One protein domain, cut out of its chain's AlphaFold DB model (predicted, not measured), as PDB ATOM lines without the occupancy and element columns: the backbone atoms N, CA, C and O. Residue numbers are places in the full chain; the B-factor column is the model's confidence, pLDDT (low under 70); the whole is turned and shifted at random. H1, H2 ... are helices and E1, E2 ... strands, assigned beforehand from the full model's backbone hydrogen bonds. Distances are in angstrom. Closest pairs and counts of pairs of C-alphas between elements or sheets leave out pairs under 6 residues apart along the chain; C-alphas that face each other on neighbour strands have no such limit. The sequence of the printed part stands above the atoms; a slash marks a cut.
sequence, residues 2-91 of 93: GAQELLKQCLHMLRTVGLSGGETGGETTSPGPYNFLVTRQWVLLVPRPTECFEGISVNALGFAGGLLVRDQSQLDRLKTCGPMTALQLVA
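What this domain is: This is residues 2 to 91 of the 93 residues of the protein "Phosphorylase" of Nitrospirales bacterium (UniProt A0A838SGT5). A two-strand antiparallel hairpin, E1 and E2, stands between H1 at one end and a small lobe of loops with H2, H3 and H4 at the other. Residues 2 to 8, in H1, and 23 to 28 stick out. The 90 printed residues, mixed in class, run H1 E1 E2 H2 H3 H4; the whole is loose, radius of gyration of the C-alphas 15.8 A, spanning 47 by 35 by 18 A.

How they stand to each other: Start at H1, residues 2 to 16: its C-alpha closest to E2, residues 43 to 47, is Met 13, 7.2 A from C-alpha 45. E1, residues 34 to 38, forms the hairpin with E2; N 35 and O 46, 2.8 A apart, are within hydrogen-bond range. The closest C-alphas of E1 and H2, residues 60 to 63, are 35 and 60, 5.0 A apart. H4, residues 83 to 89, is close but not clearly touching to H2 (C-alphas 63 and 87, 6.9 A) and to H3, residues 72 to 81 (C-alphas 78 and 86, 7.0 A). Every O i to N i+4 pair is within range in H1, H3 and H4; H2 is too short for one.

Where its parts are: Find C-alpha 2 at (-18.955, 41.386, 70.222); H1 runs 21.3 A. H3 runs 14.2 A; H4 ends at (-40.933, 48.426, 96.738).

The domain as a whole: The printed part has no cut. The links H1 to E1 and E2 to H2 are long. Residues 21 to 28 are under pLDDT 70.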
ATOM      1  N   GLY A   2     -18.568  40.928  68.869       80.69
ATOM      2  CA  GLY A   2     -18.955  41.386  70.222       80.69
ATOM      3  C   GLY A   2     -20.435  41.762  70.421       80.69
ATOM      4  O   GLY A   2     -21.034  41.348  71.405       80.69
ATOM      5  N   ALA A   3     -21.058  42.473  69.471       83.19
ATOM      6  CA  ALA A   3     -22.458  42.909  69.605       83.19
ATOM      7  C   ALA A   3     -23.466  41.744  69.680       83.19
ATOM      8  O   ALA A   3     -24.409  41.785  70.463       83.19
ATOM      9  N   GLN A   4     -23.243  40.683  68.898       87.94
ATOM     10  CA  GLN A   4     -24.093  39.488  68.925       87.94
ATOM     11  C   GLN A   4     -23.971  38.732  70.249       87.94
ATOM     12  O   GLN A   4     -24.950  38.170  70.724       87.94
ATOM     13  N   GLU A   5     -22.781  38.727  70.847       89.50
ATOM     14  CA  GLU A   5     -22.555  38.050  72.119       89.50
ATOM     15  C   GLU A   5     -23.188  38.814  73.287       89.50
ATOM     16  O   GLU A   5     -23.867  38.211  74.114       89.50
ATOM     17  N   LEU A   6     -23.085  40.149  73.288       86.75
ATOM     18  CA  LEU A   6     -23.799  40.995  74.246       86.75
ATOM     19  C   LEU A   6     -25.316  40.796  74.138       86.75
ATOM     20  O   LEU A   6     -25.981  40.602  75.149       86.75
ATOM     21  N   LEU A   7     -25.862  40.768  72.917       88.00
ATOM     22  CA  LEU A   7     -27.290  40.530  72.704       88.00
ATOM     23  C   LEU A   7     -27.741  39.184  73.289       88.00
ATOM     24  O   LEU A   7     -28.765  39.124  73.968       88.00
ATOM     25  N   LYS A   8     -26.973  38.107  73.079       90.50
ATOM     26  CA  LYS A   8     -27.278  36.795  73.672       90.50
ATOM     27  C   LYS A   8     -27.283  36.843  75.197       90.50
ATOM     28  O   LYS A   8     -28.170  36.247  75.803       90.50
ATOM     29  N   GLN A   9     -26.330  37.551  75.803       89.62
ATOM     30  CA  GLN A   9     -26.265  37.723  77.255       89.62
ATOM     31  C   GLN A   9     -27.473  38.510  77.775       89.62
ATOM     32  O   GLN A   9     -28.132  38.048  78.702       89.62
ATOM     33  N   CYS A  10     -27.845  39.621  77.130       89.88
ATOM     34  CA  CYS A  10     -29.038  40.391  77.492       89.88
ATOM     35  C   CYS A  10     -30.314  39.536  77.430       89.88
ATOM     36  O   CYS A  10     -31.105  39.521  78.370       89.88
ATOM     37  N   LEU A  11     -30.498  38.777  76.344       89.62
ATOM     38  CA  LEU A  11     -31.649  37.882  76.178       89.62
ATOM     39  C   LEU A  11     -31.644  36.735  77.196       89.62
ATOM     40  O   LEU A  11     -32.701  36.312  77.659       89.62
ATOM     41  N   HIS A  12     -30.466  36.223  77.559       91.25
ATOM     42  CA  HIS A  12     -30.338  35.234  78.624       91.25
ATOM     43  C   HIS A  12     -30.766  35.813  79.978       91.25
ATOM     44  O   HIS A  12     -31.579  35.194  80.654       91.25
ATOM     45  N   MET A  13     -30.314  37.018  80.335       91.88
ATOM     46  CA  MET A  13     -30.716  37.681  81.583       91.88
ATOM     47  C   MET A  13     -32.229  37.908  81.649       91.88
ATOM     48  O   MET A  13     -32.840  37.587  82.664       91.88
ATOM     49  N   LEU A  14     -32.844  38.383  80.558       90.81
ATOM     50  CA  LEU A  14     -34.299  38.565  80.467       90.81
ATOM     51  C   LEU A  14     -35.074  37.260  80.698       90.81
ATOM     52  O   LEU A  14     -36.153  37.289  81.287       90.81
ATOM     53  N   ARG A  15     -34.546  36.112  80.252       89.88
ATOM     54  CA  ARG A  15     -35.137  34.790  80.539       89.88
ATOM     55  C   ARG A  15     -35.009  34.433  82.006       89.88
ATOM     56  O   ARG A  15     -36.002  34.049  82.614       89.88
ATOM     57  N   THR A  16     -33.822  34.611  82.573       89.75
ATOM     58  CA  THR A  16     -33.532  34.262  83.967       89.75
ATOM     59  C   THR A  16     -34.412  35.022  84.956       89.75
ATOM     60  O   THR A  16     -34.851  34.441  85.940       89.75
ATOM     61  N   VAL A  17     -34.731  36.291  84.680       89.19
ATOM     62  CA  VAL A  17     -35.605  37.097  85.552       89.19
ATOM     63  C   VAL A  17     -37.104  36.971  85.233       89.19
ATOM     64  O   VAL A  17     -37.916  37.723  85.767       89.19
ATOM     65  N   GLY A  18     -37.490  36.069  84.325       88.00
ATOM     66  CA  GLY A  18     -38.894  35.856  83.961       88.00
ATOM     67  C   GLY A  18     -39.540  37.017  83.195       88.00
ATOM     68  O   GLY A  18     -40.754  37.185  83.250       88.00
ATOM     69  N   LEU A  19     -38.744  37.825  82.489       87.06
ATOM     70  CA  LEU A  19     -39.217  38.949  81.668       87.06
ATOM     71  C   LEU A  19     -39.207  38.655  80.170       87.06
ATOM     72  O   LEU A  19     -39.454  39.551  79.365       87.06
ATOM     73  N   SER A  20     -38.891  37.427  79.774       80.38
ATOM     74  CA  SER A  20     -38.935  37.060  78.364       80.38
ATOM     75  C   SER A  20     -40.366  37.036  77.877       80.38
ATOM     76  O   SER A  20     -41.200  36.328  78.434       80.38
ATOM     77  N   GLY A  21     -40.628  37.814  76.832       68.94
ATOM     78  CA  GLY A  21     -41.868  37.707  76.092       68.94
ATOM     79  C   GLY A  21     -42.076  36.278  75.601       68.94
ATOM     80  O   GLY A  21     -41.131  35.627  75.151       68.94
ATOM     81  N   GLY A  22     -43.302  35.783  75.739       62.66
ATOM     82  CA  GLY A  22     -43.715  34.516  75.154       62.66
ATOM     83  C   GLY A  22     -44.238  34.708  73.733       62.66
ATOM     84  O   GLY A  22     -44.837  35.736  73.412       62.66
ATOM     85  N   GLU A  23     -44.051  33.689  72.905       56.81
ATOM     86  CA  GLU A  23     -44.818  33.482  71.678       56.81
ATOM     87  C   GLU A  23     -46.150  32.846  72.105       56.81
ATOM     88  O   GLU A  23     -46.220  31.637  72.327       56.81
ATOM     89  N   THR A  24     -47.203  33.643  72.301       54.12
ATOM     90  CA  THR A  24     -48.538  33.094  72.599       54.12
ATOM     91  C   THR A  24     -49.442  33.415  71.421       54.12
ATOM     92  O   THR A  24     -49.818  34.563  71.224       54.12
ATOM     93  N   GLY A  25     -49.753  32.414  70.592       56.88
ATOM     94  CA  GLY A  25     -50.712  32.573  69.492       56.88
ATOM     95  C   GLY A  25     -50.220  33.348  68.260       56.88
ATOM     96  O   GLY A  25     -51.051  33.803  67.484       56.88
ATOM     97  N   GLY A  26     -48.905  33.484  68.052       59.50
ATOM     98  CA  GLY A  26     -48.331  34.176  66.884       59.50
ATOM     99  C   GLY A  26     -48.074  35.673  67.084       59.50
ATOM    100  O   GLY A  26     -47.569  36.325  66.173       59.50
ATOM    101  N   GLU A  27     -48.364  36.211  68.273       60.06
ATOM    102  CA  GLU A  27     -47.949  37.553  68.680       60.06
ATOM    103  C   GLU A  27     -46.678  37.479  69.536       60.06
ATOM    104  O   GLU A  27     -46.635  36.837  70.592       60.06
ATOM    105  N   THR A  28     -45.618  38.149  69.077       62.47
ATOM    106  CA  THR A  28     -44.391  38.343  69.854       62.47
ATOM    107  C   THR A  28     -44.682  39.287  71.015       62.47
ATOM    108  O   THR A  28     -44.817  40.498  70.822       62.47
ATOM    109  N   THR A  29     -44.769  38.751  72.232       70.38
ATOM    110  CA  THR A  29     -44.961  39.584  73.423       70.38
ATOM    111  C   THR A  29     -43.682  40.379  73.690       70.38
ATOM    112  O   THR A  29     -42.583  39.823  73.690       70.38
ATOM    113  N   SER A  30     -43.791  41.687  73.923       78.06
ATOM    114  CA  SER A  30     -42.636  42.478  74.365       78.06
ATOM    115  C   SER A  30     -42.216  42.068  75.784       78.06
ATOM    116  O   SER A  30     -43.070  41.675  76.581       78.06
ATOM    117  N   PRO A  31     -40.923  42.162  76.138       83.94
ATOM    118  CA  PRO A  31     -40.482  41.945  77.508       83.94
ATOM    119  C   PRO A  31     -41.245  42.816  78.514       83.94
ATOM    120  O   PRO A  31     -41.596  43.958  78.210       83.94
ATOM    121  N   GLY A  32     -41.447  42.304  79.730       88.12
ATOM    122  CA  GLY A  32     -42.015  43.104  80.820       88.12
ATOM    123  C   GLY A  32     -41.118  44.299  81.196       88.12
ATOM    124  O   GLY A  32     -39.954  44.336  80.805       88.12
ATOM    125  N   PRO A  33     -41.618  45.285  81.959       91.75
ATOM    126  CA  PRO A  33     -40.852  46.480  82.314       91.75
ATOM    127  C   PRO A  33     -39.613  46.153  83.165       91.75
ATOM    128  O   PRO A  33     -39.691  45.426  84.159       91.75
ATOM    129  N   TYR A  34     -38.466  46.733  82.803       93.62
ATOM    130  CA  TYR A  34     -37.200  46.590  83.527       93.62
ATOM    131  C   TYR A  34     -36.346  47.854  83.469       93.62
ATOM    132  O   TYR A  34     -36.462  48.669  82.557       93.62
ATOM    133  N   ASN A  35     -35.423  47.964  84.421       94.75
ATOM    134  CA  ASN A  35     -34.246  48.812  84.310       94.75
ATOM    135  C   ASN A  35     -33.053  47.973  83.852       94.75
ATOM    136  O   ASN A  35     -32.831  46.872  84.356       94.75
ATOM    137  N   PHE A  36     -32.278  48.512  82.914       93.56
ATOM    138  CA  PHE A  36     -31.078  47.872  82.392       93.56
ATOM    139  C   PHE A  36     -29.897  48.829  82.502       93.56
ATOM    140  O   PHE A  36     -29.901  49.907  81.907       93.56
ATOM    141  N   LEU A  37     -28.905  48.444  83.296       94.44
ATOM    142  CA  LEU A  37     -27.693  49.213  83.525       94.44
ATOM    143  C   LEU A  37     -26.511  48.443  82.957       94.44
ATOM    144  O   LEU A  37     -26.306  47.276  83.286       94.44
ATOM    145  N   VAL A  38     -25.717  49.115  82.132       92.44
ATOM    146  CA  VAL A  38     -24.538  48.531  81.495       92.44
ATOM    147  C   VAL A  38     -23.342  49.417  81.786       92.44
ATOM    148  O   VAL A  38     -23.342  50.607  81.475       92.44
ATOM    149  N   THR A  39     -22.301  48.822  82.352       92.81
ATOM    150  CA  THR A  39     -20.977  49.429  82.470       92.81
ATOM    151  C   THR A  39     -19.949  48.548  81.764       92.81
ATOM    152  O   THR A  39     -20.273  47.495  81.220       92.81
ATOM    153  N   ARG A  40     -18.674  48.956  81.770       91.19
ATOM    154  CA  ARG A  40     -17.589  48.114  81.235       91.19
ATOM    155  C   ARG A  40     -17.304  46.878  82.096       91.19
ATOM    156  O   ARG A  40     -16.648  45.967  81.608       91.19
ATOM    157  N   GLN A  41     -17.733  46.875  83.357       93.12
ATOM    158  CA  GLN A  41     -17.387  45.840  84.335       93.12
ATOM    159  C   GLN A  41     -18.558  44.912  84.656       93.12
ATOM    160  O   GLN A  41     -18.335  43.775  85.061       93.12
ATOM    161  N   TRP A  42     -19.794  45.384  84.497       92.38
ATOM    162  CA  TRP A  42     -20.982  44.638  84.892       92.38
ATOM    163  C   TRP A  42     -22.227  45.095  84.136       92.38
ATOM    164  O   TRP A  42     -22.299  46.208  83.607       92.38
ATOM    165  N   VAL A  43     -23.224  44.216  84.140       92.12
ATOM    166  CA  VAL A  43     -24.576  44.463  83.652       92.12
ATOM    167  C   VAL A  43     -25.544  44.126  84.782       92.12
ATOM    168  O   VAL A  43     -25.437  43.059  85.380       92.12
ATOM    169  N   LEU A  44     -26.479  45.027  85.072       92.62
ATOM    170  CA  LEU A  44     -27.530  44.828  86.065       92.62
ATOM    171  C   LEU A  44     -28.889  44.979  85.385       92.62
ATOM    172  O   LEU A  44     -29.158  45.979  84.719       92.62
ATOM    173  N   LEU A  45     -29.746  43.980  85.576       94.06
ATOM    174  CA  LEU A  45     -31.117  43.988  85.096       94.06
ATOM    175  C   LEU A  45     -32.050  43.874  86.294       94.06
ATOM    176  O   LEU A  45     -31.934  42.934  87.075       94.06
ATOM    177  N   VAL A  46     -32.965  44.833  86.424       93.88
ATOM    178  CA  VAL A  46     -33.925  44.880  87.529       93.88
ATOM    179  C   VAL A  46     -35.345  44.898  86.970       93.88
ATOM    180  O   VAL A  46     -35.724  45.889  86.338       93.88
ATOM    181  N   PRO A  47     -36.145  43.840  87.183       94.00
ATOM    182  CA  PRO A  47     -37.569  43.865  86.874       94.00
ATOM    183  C   PRO A  47     -38.286  44.966  87.656       94.00
ATOM    184  O   PRO A  47     -38.079  45.113  88.861       94.00
ATOM    185  N   ARG A  48     -39.145  45.726  86.977       92.12
ATOM    186  CA  ARG A  48     -39.747  46.947  87.518       92.12
ATOM    187  C   ARG A  48     -41.272  46.922  87.384       92.12
ATOM    188  O   ARG A  48     -41.800  47.444  86.404       92.12
ATOM    189  N   PRO A  49     -42.000  46.335  88.348       90.38
ATOM    190  CA  PRO A  49     -43.462  46.274  88.315       90.38
ATOM    191  C   PRO A  49     -44.143  47.632  88.535       90.38
ATOM    192  O   PRO A  49     -45.315  47.787  88.206       90.38
ATOM    193  N   THR A  50     -43.454  48.616  89.116       93.38
ATOM    194  CA  THR A  50     -44.026  49.932  89.432       93.38
ATOM    195  C   THR A  50     -43.022  51.042  89.161       93.38
ATOM    196  O   THR A  50     -41.818  50.867  89.338       93.38
ATOM    197  N   GLU A  51     -43.515  52.189  88.686       93.75
ATOM    198  CA  GLU A  51     -42.656  53.299  88.278       93.75
ATOM    199  C   GLU A  51     -42.024  54.054  89.452       93.75
ATOM    200  O   GLU A  51     -40.861  54.468  89.392       93.75
ATOM    201  N   CYS A  52     -42.808  54.265  90.500       95.44
ATOM    202  CA  CYS A  52     -42.492  55.204  91.556       95.44
ATOM    203  C   CYS A  52     -42.802  54.631  92.937       95.44
ATOM    204  O   CYS A  52     -43.713  53.826  93.113       95.44
ATOM    205  N   PHE A  53     -42.052  55.104  93.923       95.38
ATOM    206  CA  PHE A  53     -42.351  54.909  95.334       95.38
ATOM    207  C   PHE A  53     -42.918  56.223  95.873       95.38
ATOM    208  O   PHE A  53     -42.235  57.242  95.829       95.38
ATOM    209  N   GLU A  54     -44.176  56.229  96.322       94.81
ATOM    210  CA  GLU A  54     -44.835  57.412  96.907       94.81
ATOM    211  C   GLU A  54     -44.640  58.712  96.093       94.81
ATOM    212  O   GLU A  54     -44.336  59.779  96.632       94.81
ATOM    213  N   GLY A  55     -44.766  58.632  94.765       94.38
ATOM    214  CA  GLY A  55     -44.594  59.777  93.858       94.38
ATOM    215  C   GLY A  55     -43.140  60.185  93.571       94.38
ATOM    216  O   GLY A  55     -42.913  61.170  92.863       94.38
ATOM    217  N   ILE A  56     -42.154  59.444  94.082       96.44
ATOM    218  CA  ILE A  56     -40.732  59.553  93.730       96.44
ATOM    219  C   ILE A  56     -40.467  58.590  92.574       96.44
ATOM    220  O   ILE A  56     -40.562  57.373  92.739       96.44
ATOM    221  N   SER A  57     -40.166  59.123  91.390       95.44
ATOM    222  CA  SER A  57     -39.869  58.293  90.216       95.44
ATOM    223  C   SER A  57     -38.546  57.556  90.413       95.44
ATOM    224  O   SER A  57     -37.529  58.171  90.742       95.44
ATOM    225  N   VAL A  58     -38.550  56.240  90.191       95.94
ATOM    226  CA  VAL A  58     -37.347  55.407  90.269       95.94
ATOM    227  C   VAL A  58     -37.035  54.863  88.881       95.94
ATOM    228  O   VAL A  58     -37.697  53.954  88.372       95.94
ATOM    229  N   ASN A  59     -36.014  55.437  88.251       94.50
ATOM    230  CA  ASN A  59     -35.459  54.974  86.980       94.50
ATOM    231  C   ASN A  59     -34.220  54.090  87.219       94.50
ATOM    232  O   ASN A  59     -33.892  53.747  88.355       94.50
ATOM    233  N   ALA A  60     -33.504  53.738  86.150       95.25
ATOM    234  CA  ALA A  60     -32.288  52.935  86.243       95.25
ATOM    235  C   ALA A  60     -31.218  53.550  87.167       95.25
ATOM    236  O   ALA A  60     -30.589  52.821  87.927       95.25
ATOM    237  N   LEU A  61     -31.046  54.877  87.173       94.69
ATOM    238  CA  LEU A  61     -30.054  55.552  88.020       94.69
ATOM    239  C   LEU A  61     -30.367  55.409  89.518       94.69
ATOM    240  O   LEU A  61     -29.438  55.320  90.321       94.69
ATOM    241  N   GLY A  62     -31.647  55.295  89.888       95.75
ATOM    242  CA  GLY A  62     -32.058  54.988  91.261       95.75
ATOM    243  C   GLY A  62     -31.423  53.698  91.781       95.75
ATOM    244  O   GLY A  62     -30.898  53.669  92.891       95.75
ATOM    245  N   PHE A  63     -31.355  52.664  90.938       95.44
ATOM    246  CA  PHE A  63     -30.702  51.388  91.258       95.44
ATOM    247  C   PHE A  63     -29.166  51.455  91.258       95.44
ATOM    248  O   PHE A  63     -28.519  50.543  91.764       95.44
ATOM    249  N   ALA A  64     -28.581  52.538  90.744       95.31
ATOM    250  CA  ALA A  64     -27.160  52.860  90.892       95.31
ATOM    251  C   ALA A  64     -26.879  53.805  92.081       95.31
ATOM    252  O   ALA A  64     -25.753  54.274  92.234       95.31
ATOM    253  N   GLY A  65     -27.884  54.099  92.915       94.38
ATOM    254  CA  GLY A  65     -27.759  54.939  94.111       94.38
ATOM    255  C   GLY A  65     -28.121  56.415  93.914       94.38
ATOM    256  O   GLY A  65     -28.077  57.180  94.875       94.38
ATOM    257  N   GLY A  66     -28.507  56.836  92.707       95.50
ATOM    258  CA  GLY A  66     -28.935  58.209  92.429       95.50
ATOM    259  C   GLY A  66     -30.450  58.373  92.529       95.50
ATOM    260  O   GLY A  66     -31.154  58.189  91.538       95.50
ATOM    261  N   LEU A  67     -30.955  58.747  93.708       96.00
ATOM    262  CA  LEU A  67     -32.379  59.023  93.934       96.00
ATOM    263  C   LEU A  67     -32.653  60.528  93.870       96.00
ATOM    264  O   LEU A  67     -32.104  61.302  94.653       96.00
ATOM    265  N   LEU A  68     -33.514  60.933  92.935       96.56
ATOM    266  CA  LEU A  68     -33.899  62.328  92.737       96.56
ATOM    267  C   LEU A  68     -35.279  62.588  93.340       96.56
ATOM    268  O   LEU A  68     -36.268  61.970  92.947       96.56
ATOM    269  N   VAL A  69     -35.338  63.546  94.259       97.44
ATOM    270  CA  VAL A  69     -36.566  64.019  94.904       97.44
ATOM    271  C   VAL A  69     -36.884  65.441  94.453       97.44
ATOM    272  O   VAL A  69     -35.978  66.224  94.172       97.44
ATOM    273  N   ARG A  70     -38.174  65.770  94.355       97.25
ATOM    274  CA  ARG A  70     -38.637  67.080  93.861       97.25
ATOM    275  C   ARG A  70     -38.729  68.149  94.946       97.25
ATOM    276  O   ARG A  70     -38.631  69.331  94.639       97.25
ATOM    277  N   ASP A  71     -38.932  67.737  96.191       97.62
ATOM    278  CA  ASP A  71     -39.163  68.630  97.321       97.62
ATOM    279  C   ASP A  71     -38.770  67.972  98.653       97.62
ATOM    280  O   ASP A  71     -38.431  66.785  98.722       97.62
ATOM    281  N   GLN A  72     -38.818  68.767  99.725       98.12
ATOM    282  CA  GLN A  72     -38.458  68.328 101.070       98.12
ATOM    283  C   GLN A  72     -39.378  67.214 101.588       98.12
ATOM    284  O   GLN A  72     -38.901  66.291 102.239       98.12
ATOM    285  N   SER A  73     -40.669  67.237 101.245       97.81
ATOM    286  CA  SER A  73     -41.605  66.193 101.670       97.81
ATOM    287  C   SER A  73     -41.239  64.844 101.050       97.81
ATOM    288  O   SER A  73     -41.255  63.826 101.740       97.81
ATOM    289  N   GLN A  74     -40.858  64.815  99.769       97.94
ATOM    290  CA  GLN A  74     -40.344  63.600  99.132       97.94
ATOM    291  C   GLN A  74     -39.061  63.100  99.811       97.94
ATOM    292  O   GLN A  74     -38.916  61.900 100.044       97.94
ATOM    293  N   LEU A  75     -38.144  64.009 100.161       98.00
ATOM    294  CA  LEU A  75     -36.916  63.655 100.873       98.00
ATOM    295  C   LEU A  75     -37.207  63.032 102.244       98.00
ATOM    296  O   LEU A  75     -36.587  62.032 102.604       98.00
ATOM    297  N   ASP A  76     -38.151  63.596 102.993       97.94
ATOM    298  CA  ASP A  76     -38.515  63.114 104.326       97.94
ATOM    299  C   ASP A  76     -39.171  61.727 104.264       97.94
ATOM    300  O   ASP A  76     -38.804  60.835 105.037       97.94
ATOM    301  N   ARG A  77     -40.064  61.494 103.290       97.56
ATOM    302  CA  ARG A  77     -40.650  60.162 103.036       97.56
ATOM    303  C   ARG A  77     -39.583  59.140 102.656       97.56
ATOM    304  O   ARG A  77     -39.545  58.048 103.222       97.56
ATOM    305  N   LEU A  78     -38.660  59.515 101.766       97.69
ATOM    306  CA  LEU A  78     -37.553  58.649 101.361       97.69
ATOM    307  C   LEU A  78     -36.636  58.290 102.539       97.69
ATOM    308  O   LEU A  78     -36.239  57.136 102.675       97.69
ATOM    309  N   LYS A  79     -36.313  59.256 103.407       97.50
ATOM    310  CA  LYS A  79     -35.507  59.018 104.616       97.50
ATOM    311  C   LYS A  79     -36.221  58.123 105.623       97.50
ATOM    312  O   LYS A  79     -35.574  57.275 106.225       97.50
ATOM    313  N   THR A  80     -37.529  58.306 105.784       97.88
ATOM    314  CA  THR A  80     -38.348  57.519 106.715       97.88
ATOM    315  C   THR A  80     -38.465  56.063 106.263       97.88
ATOM    316  O   THR A  80     -38.280  55.157 107.069       97.88
ATOM    317  N   CYS A  81     -38.727  55.827 104.973       97.12
ATOM    318  CA  CYS A  81     -38.782  54.481 104.395       97.12
ATOM    319  C   CYS A  81     -37.391  53.821 104.314       97.12
ATOM    320  O   CYS A  81     -37.241  52.612 104.507       97.12
ATOM    321  N   GLY A  82     -36.366  54.630 104.041       97.44
ATOM    322  CA  GLY A  82     -35.016  54.189 103.728       97.44
ATOM    323  C   GLY A  82     -34.849  53.893 102.229       97.44
ATOM    324  O   GLY A  82     -35.723  53.286 101.607       97.44
ATOM    325  N   PRO A  83     -33.711  54.276 101.617       95.50
ATOM    326  CA  PRO A  83     -33.517  54.161 100.170       95.50
ATOM    327  C   PRO A  83     -33.539  52.712  99.673       95.50
ATOM    328  O   PRO A  83     -34.083  52.443  98.608       95.50
ATOM    329  N   MET A  84     -33.005  51.764 100.449       96.31
ATOM    330  CA  MET A  84     -33.024  50.344 100.075       96.31
ATOM    331  C   MET A  84     -34.445  49.779 100.039       96.31
ATOM    332  O   MET A  84     -34.804  49.091  99.087       96.31
ATOM    333  N   THR A  85     -35.265  50.116 101.035       96.94
ATOM    334  CA  THR A  85     -36.678  49.726 101.082       96.94
ATOM    335  C   THR A  85     -37.443  50.336  99.911       96.94
ATOM    336  O   THR A  85     -38.175  49.633  99.221       96.94
ATOM    337  N   ALA A  86     -37.218  51.621  99.615       96.31
ATOM    338  CA  ALA A  86     -37.840  52.290  98.476       96.31
ATOM    339  C   ALA A  86     -37.510  51.598  97.139       96.31
ATOM    340  O   ALA A  86     -38.400  51.423  96.309       96.31
ATOM    341  N   LEU A  87     -36.261  51.150  96.942       96.62
ATOM    342  CA  LEU A  87     -35.865  50.374  95.758       96.62
ATOM    343  C   LEU A  87     -36.535  48.994  95.705       96.62
ATOM    344  O   LEU A  87     -36.956  48.568  94.631       96.62
ATOM    345  N   GLN A  88     -36.664  48.305  96.841       95.44
ATOM    346  CA  GLN A  88     -37.352  47.010  96.919       95.44
ATOM    347  C   GLN A  88     -38.840  47.124  96.576       95.44
ATOM    348  O   GLN A  88     -39.371  46.258  95.892       95.44
ATOM    349  N   LEU A  89     -39.503  48.207  96.992       95.88
ATOM    350  CA  LEU A  89     -40.933  48.426  96.738       95.88
ATOM    351  C   LEU A  89     -41.274  48.624  95.254       95.88
ATOM    352  O   LEU A  89     -42.422  48.432  94.860       95.88
ATOM    353  N   VAL A  90     -40.294  48.995  94.427       95.25
ATOM    354  CA  VAL A  90     -40.473  49.208  92.979       95.25
ATOM    355  C   VAL A  90     -39.786  48.141  92.122       95.25
ATOM    356  O   VAL A  90     -39.851  48.214  90.893       95.25
ATOM    357  N   ALA A  91     -39.141  47.151  92.746       94.44
ATOM    358  CA  ALA A  91     -38.467  46.037  92.087       94.44
ATOM    359  C   ALA A  91     -39.210  44.714  92.326       94.44
ATOM    360  O   ALA A  91     -39.943  44.562  93.299       94.44
TER     361      ALA A  91